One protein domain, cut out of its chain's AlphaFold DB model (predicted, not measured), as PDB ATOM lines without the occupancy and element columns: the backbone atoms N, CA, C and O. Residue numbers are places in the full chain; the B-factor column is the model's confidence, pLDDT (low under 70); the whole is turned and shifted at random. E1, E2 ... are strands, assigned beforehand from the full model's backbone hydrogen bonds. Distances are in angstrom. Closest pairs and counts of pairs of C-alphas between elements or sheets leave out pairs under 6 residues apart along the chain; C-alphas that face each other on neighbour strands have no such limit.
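AT A GLANCE: This is residues 2 to 51 of the 147 residues of the protein "DUF3540 domain-containing protein" of Lysobacter sp. (UniProt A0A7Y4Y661). Little regular structure: a small twisted three-strand sheet, built of a bent hairpin, E2 and E3, with short E1 beside E3, and a long tail, residues 37 to 51, looping away. The printed 50 residues hold no named helix and three strands, E1, E2, E3; across the mixed sheet the order is E1, E3, E2. The class is all strand, with 16 residues in named elements. The whole is flat, 35 by 28 by 14 A, and only just compact, close to loose, with a radius of gyration of the C-alphas of 11.3 A.

HOW THE PARTS SIT: E1, residues 3 to 5, is parallel to E3, residues 29 to 36; N 4 and O 29 are 2.8 A apart, within hydrogen-bond range. E2, residues 18 to 22, forms an antiparallel hairpin with E3; N 20 and O 33 are within hydrogen-bond range at 2.9 A.

IN THESE COORDINATES: E1 begins at C-alpha 3 (109.837, 104.078, 102.643). E2 is 13.3 A long. E3, 18.6 A, bends by 64 degrees at residue 32 and ends at C-alpha 36 (102.218, 104.115, 87.682).

THE WHOLE: The printed part has no cut. The link E1 to E2 is long. No printed residue is under 70.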
ATOM      1  N   ARG A   2     109.967 100.325 105.487       79.50
ATOM      2  CA  ARG A   2     109.126 101.536 105.424       79.50
ATOM      3  C   ARG A   2     109.870 102.578 104.588       79.50
ATOM      4  O   ARG A   2     111.008 102.892 104.920       79.50
ATOM      5  N   ALA A   3     109.263 103.043 103.498       87.94
ATOM      6  CA  ALA A   3     109.837 104.078 102.643       87.94
ATOM      7  C   ALA A   3     109.264 105.454 103.018       87.94
ATOM      8  O   ALA A   3     108.070 105.571 103.294       87.94
ATOM      9  N   LEU A   4     110.116 106.473 103.054       92.12
ATOM     10  CA  LEU A   4     109.764 107.868 103.308       92.12
ATOM     11  C   LEU A   4     109.516 108.597 101.985       92.12
ATOM     12  O   LEU A   4     110.076 108.232 100.954       92.12
ATOM     13  N   ARG A   5     108.687 109.641 101.987       94.25
ATOM     14  CA  ARG A   5     108.485 110.476 100.797       94.25
ATOM     15  C   ARG A   5     109.654 111.448 100.657       94.25
ATOM     16  O   ARG A   5     109.966 112.154 101.608       94.25
ATOM     17  N   ALA A   6     110.294 111.500  99.491       93.50
ATOM     18  CA  ALA A   6     111.287 112.537  99.228       93.50
ATOM     19  C   ALA A   6     110.620 113.918  99.134       93.50
ATOM     20  O   ALA A   6     109.506 114.034  98.626       93.50
ATOM     21  N   VAL A   7     111.330 114.977  99.534       92.00
ATOM     22  CA  VAL A   7     110.843 116.369  99.420       92.00
ATOM     23  C   VAL A   7     110.486 116.738  97.976       92.00
ATOM     24  O   VAL A   7     109.508 117.439  97.733       92.00
ATOM     25  N   SER A   8     111.228 116.206  97.004       92.19
ATOM     26  CA  SER A   8     110.967 116.387  95.571       92.19
ATOM     27  C   SER A   8     109.793 115.558  95.035       92.19
ATOM     28  O   SER A   8     109.306 115.826  93.936       92.19
ATOM     29  N   CYS A   9     109.316 114.561  95.785       94.44
ATOM     30  CA  CYS A   9     108.153 113.761  95.418       94.44
ATOM     31  C   CYS A   9     106.879 114.515  95.826       94.44
ATOM     32  O   CYS A   9     106.364 114.366  96.938       94.44
ATOM     33  N   LEU A  10     106.408 115.381  94.925       93.88
ATOM     34  CA  LEU A  10     105.274 116.272  95.186       93.88
ATOM     35  C   LEU A  10     103.918 115.560  95.144       93.88
ATOM     36  O   LEU A  10     102.995 115.943  95.859       93.88
ATOM     37  N   VAL A  11     103.782 114.537  94.298       94.00
ATOM     38  CA  VAL A  11     102.565 113.721  94.242       94.00
ATOM     39  C   VAL A  11     102.570 112.760  95.423       94.00
ATOM     40  O   VAL A  11     103.539 112.036  95.629       94.00
ATOM     41  N   GLU A  12     101.485 112.747  96.192       93.19
ATOM     42  CA  GLU A  12     101.345 111.889  97.366       93.19
ATOM     43  C   GLU A  12     101.287 110.394  96.970       93.19
ATOM     44  O   GLU A  12     100.374 109.995  96.229       93.19
ATOM     45  N   PRO A  13     102.241 109.558  97.442       92.62
ATOM     46  CA  PRO A  13     102.238 108.120  97.192       92.62
ATOM     47  C   PRO A  13     101.063 107.428  97.879       92.62
ATOM     48  O   PRO A  13     100.702 107.761  99.007       92.62
ATOM     49  N   GLN A  14     100.501 106.426  97.215       91.06
ATOM     50  CA  GLN A  14      99.396 105.606  97.699       91.06
ATOM     51  C   GLN A  14      99.797 104.128  97.723       91.06
ATOM     52  O   GLN A  14     100.712 103.688  97.026       91.06
ATOM     53  N   ILE A  15      99.111 103.344  98.557       88.81
ATOM     54  CA  ILE A  15      99.306 101.893  98.598       88.81
ATOM     55  C   ILE A  15      98.974 101.318  97.217       88.81
ATOM     56  O   ILE A  15      97.939 101.637  96.642       88.81
ATOM     57  N   GLY A  16      99.859 100.465  96.697       89.38
ATOM     58  CA  GLY A  16      99.720  99.872  95.365       89.38
ATOM     59  C   GLY A  16     100.407 100.659  94.246       89.38
ATOM     60  O   GLY A  16     100.503 100.142  93.133       89.38
ATOM     61  N   ASP A  17     100.941 101.851  94.524       92.75
ATOM     62  CA  ASP A  17     101.748 102.582  93.550       92.75
ATOM     63  C   ASP A  17     103.017 101.813  93.186       92.75
ATOM     64  O   ASP A  17     103.767 101.328  94.041       92.75
ATOM     65  N   ARG A  18     103.321 101.789  91.889       94.19
ATOM     66  CA  ARG A  18     104.648 101.416  91.416       94.19
ATOM     67  C   ARG A  18     105.532 102.652  91.479       94.19
ATOM     68  O   ARG A  18     105.241 103.643  90.814       94.19
ATOM     69  N   VAL A  19     106.629 102.587  92.226       94.81
ATOM     70  CA  VAL A  19     107.493 103.746  92.497       94.81
ATOM     71  C   VAL A  19     108.949 103.505  92.103       94.81
ATOM     72  O   VAL A  19     109.413 102.367  92.075       94.81
ATOM     73  N   LEU A  20     109.680 104.588  91.835       95.56
ATOM     74  CA  LEU A  20     111.138 104.598  91.893       95.56
ATOM     75  C   LEU A  20     111.551 105.004  93.306       95.56
ATOM     76  O   LEU A  20     111.165 106.078  93.776       95.56
ATOM     77  N   ALA A  21     112.345 104.163  93.962       94.69
ATOM     78  CA  ALA A  21     112.858 104.427  95.295       94.69
ATOM     79  C   ALA A  21     114.387 104.351  95.327       94.69
ATOM     80  O   ALA A  21     114.991 103.570  94.594       94.69
ATOM     81  N   SER A  22     114.999 105.163  96.185       93.88
ATOM     82  CA  SER A  22     116.426 105.106  96.494       93.88
ATOM     83  C   SER A  22     116.615 104.579  97.907       93.88
ATOM     84  O   SER A  22     115.930 105.017  98.832       93.88
ATOM     85  N   THR A  23     117.545 103.647  98.074       91.06
ATOM     86  CA  THR A  23     117.950 103.124  99.377       91.06
ATOM     87  C   THR A  23     119.445 103.340  99.545       91.06
ATOM     88  O   THR A  23     120.222 103.058  98.636       91.06
ATOM     89  N   SER A  24     119.845 103.854 100.705       84.94
ATOM     90  CA  SER A  24     121.251 103.861 101.111       84.94
ATOM     91  C   SER A  24     121.574 102.555 101.840       84.94
ATOM     92  O   SER A  24     120.657 101.889 102.321       84.94
ATOM     93  N   ILE A  25     122.857 102.196 101.920       82.19
ATOM     94  CA  ILE A  25     123.336 100.954 102.555       82.19
ATOM     95  C   ILE A  25     122.881 100.873 104.026       82.19
ATOM     96  O   ILE A  25     122.398  99.826 104.439       82.19
ATOM     97  N   ASP A  26     122.906 102.000 104.750       83.19
ATOM     98  CA  ASP A  26     122.506 102.102 106.169       83.19
ATOM     99  C   ASP A  26     121.411 103.160 106.422       83.19
ATOM    100  O   ASP A  26     121.189 103.598 107.551       83.19
ATOM    101  N   GLY A  27     120.743 103.637 105.367       84.69
ATOM    102  CA  GLY A  27     119.815 104.770 105.447       84.69
ATOM    103  C   GLY A  27     118.362 104.419 105.128       84.69
ATOM    104  O   GLY A  27     118.063 103.330 104.635       84.69
ATOM    105  N   PRO A  28     117.428 105.357 105.370       89.31
ATOM    106  CA  PRO A  28     116.031 105.151 105.028       89.31
ATOM    107  C   PRO A  28     115.833 105.082 103.509       89.31
ATOM    108  O   PRO A  28     116.470 105.791 102.726       89.31
ATOM    109  N   CYS A  29     114.897 104.230 103.101       92.56
ATOM    110  CA  CYS A  29     114.425 104.159 101.726       92.56
ATOM    111  C   CYS A  29     113.537 105.369 101.429       92.56
ATOM    112  O   CYS A  29     112.633 105.659 102.212       92.56
ATOM    113  N   HIS A  30     113.761 106.051 100.310       94.50
ATOM    114  CA  HIS A  30     112.969 107.201  99.887       94.50
ATOM    115  C   HIS A  30     112.268 106.940  98.561       94.50
ATOM    116  O   HIS A  30     112.902 106.544  97.586       94.50
ATOM    117  N   VAL A  31     110.974 107.239  98.505       95.31
ATOM    118  CA  VAL A  31     110.198 107.307  97.266       95.31
ATOM    119  C   VAL A  31     110.549 108.602  96.539       95.31
ATOM    120  O   VAL A  31     110.332 109.688  97.075       95.31
ATOM    121  N   LEU A  32     111.081 108.479  95.321       94.19
ATOM    122  CA  LEU A  32     111.464 109.604  94.465       94.19
ATOM    123  C   LEU A  32     110.351 109.962  93.474       94.19
ATOM    124  O   LEU A  32     110.004 111.131  93.323       94.19
ATOM    125  N   HIS A  33     109.772 108.951  92.820       94.81
ATOM    126  CA  HIS A  33     108.747 109.130  91.791       94.81
ATOM    127  C   HIS A  33     107.689 108.031  91.853       94.81
ATOM    128  O   HIS A  33     108.006 106.876  92.130       94.81
ATOM    129  N   ILE A  34     106.453 108.383  91.508       93.81
ATOM    130  CA  ILE A  34     105.372 107.432  91.239       93.81
ATOM    131  C   ILE A  34     105.371 107.175  89.733       93.81
ATOM    132  O   ILE A  34     105.205 108.101  88.943       93.81
ATOM    133  N   LEU A  35     105.627 105.931  89.339       93.94
ATOM    134  CA  LEU A  35     105.768 105.520  87.941       93.94
ATOM    135  C   LEU A  35     104.428 105.127  87.323       93.94
ATOM    136  O   LEU A  35     104.207 105.356  86.139       93.94
ATOM    137  N   ALA A  36     103.554 104.499  88.109       92.44
ATOM    138  CA  ALA A  36     102.218 104.115  87.682       92.44
ATOM    139  C   ALA A  36     101.302 103.929  88.892       92.44
ATOM    140  O   ALA A  36     101.747 103.465  89.946       92.44
ATOM    141  N   ARG A  37     100.018 104.233  88.691       92.12
ATOM    142  CA  ARG A  37      98.933 103.955  89.628       92.12
ATOM    143  C   ARG A  37      97.838 103.185  88.902       92.12
ATOM    144  O   ARG A  37      97.424 103.583  87.816       92.12
ATOM    145  N   SER A  38      97.410 102.077  89.495       82.75
ATOM    146  CA  SER A  38      96.439 101.157  88.890       82.75
ATOM    147  C   SER A  38      95.014 101.719  88.881       82.75
ATOM    148  O   SER A  38      94.244 101.404  87.981       82.75
ATOM    149  N   GLU A  39      94.672 102.568  89.854       80.56
ATOM    150  CA  GLU A  39      93.354 103.196  89.975       80.56
ATOM    151  C   GLU A  39      93.424 104.711  89.754       80.56
ATOM    152  O   GLU A  39      94.278 105.417  90.295       80.56
ATOM    153  N   SER A  40      92.497 105.224  88.947       70.31
ATOM    154  CA  SER A  40      92.414 106.649  88.618       70.31
ATOM    155  C   SER A  40      91.614 107.389  89.686       70.31
ATOM    156  O   SER A  40      90.403 107.546  89.575       70.31
ATOM    157  N   GLY A  41      92.299 107.815  90.745       82.31
ATOM    158  CA  GLY A  41      91.761 108.716  91.765       82.31
ATOM    159  C   GLY A  41      92.364 110.118  91.683       82.31
ATOM    160  O   GLY A  41      93.255 110.394  90.877       82.31
ATOM    161  N   THR A  42      91.922 111.011  92.567       87.94
ATOM    162  CA  THR A  42      92.483 112.363  92.676       87.94
ATOM    163  C   THR A  42      93.937 112.306  93.149       87.94
ATOM    164  O   THR A  42      94.230 111.872  94.266       87.94
ATOM    165  N   ALA A  43      94.864 112.775  92.313       91.69
ATOM    166  CA  ALA A  43      96.247 112.987  92.717       91.69
ATOM    167  C   ALA A  43      96.345 114.233  93.608       91.69
ATOM    168  O   ALA A  43      95.844 115.302  93.258       91.69
ATOM    169  N   ARG A  44      97.006 114.102  94.762       92.25
ATOM    170  CA  ARG A  44      97.262 115.219  95.676       92.25
ATOM    171  C   ARG A  44      98.697 115.688  95.521       92.25
ATOM    172  O   ARG A  44      99.620 114.882  95.602       92.25
ATOM    173  N   VAL A  45      98.864 116.990  95.318       94.00
ATOM    174  CA  VAL A  45     100.170 117.649  95.284       94.00
ATOM    175  C   VAL A  45     100.406 118.310  96.636       94.00
ATOM    176  O   VAL A  45      99.581 119.095  97.096       94.00
ATOM    177  N   SER A  46     101.513 117.973  97.288       94.00
ATOM    178  CA  SER A  46     101.955 118.611  98.530       94.00
ATOM    179  C   SER A  46     103.478 118.580  98.632       94.00
ATOM    180  O   SER A  46     104.140 117.758  97.996       94.00
ATOM    181  N   VAL A  47     104.049 119.434  99.476       93.81
ATOM    182  CA  VAL A  47     105.470 119.371  99.843       93.81
ATOM    183  C   VAL A  47     105.545 118.799 101.262       93.81
ATOM    184  O   VAL A  47     104.889 119.350 102.146       93.81
ATOM    185  N   PRO A  48     106.241 117.671 101.491       89.62
ATOM    186  CA  PRO A  48     106.288 117.082 102.823       89.62
ATOM    187  C   PRO A  48     107.076 118.007 103.757       89.62
ATOM    188  O   PRO A  48     108.062 118.609 103.333       89.62
ATOM    189  N   ASP A  49     106.607 118.133 104.999       90.06
ATOM    190  CA  ASP A  49     107.204 118.953 106.067       90.06
ATOM    191  C   ASP A  49     107.287 120.470 105.784       90.06
ATOM    192  O   ASP A  49     107.956 121.200 106.511       90.06
ATOM    193  N   ALA A  50     106.591 120.971 104.757       93.88
ATOM    194  CA  ALA A  50     106.530 122.399 104.454       93.88
ATOM    195  C   ALA A  50     105.260 123.053 105.019       93.88
ATOM    196  O   ALA A  50     104.151 122.552 104.829       93.88
ATOM    197  N   GLU A  51     105.415 124.225 105.635       94.56
ATOM    198  CA  GLU A  51     104.296 125.046 106.125       94.56
ATOM    199  C   GLU A  51     103.584 125.819 105.001       94.56
ATOM    200  O   GLU A  51     102.449 126.263 105.166       94.56
TER     201      GLU A  51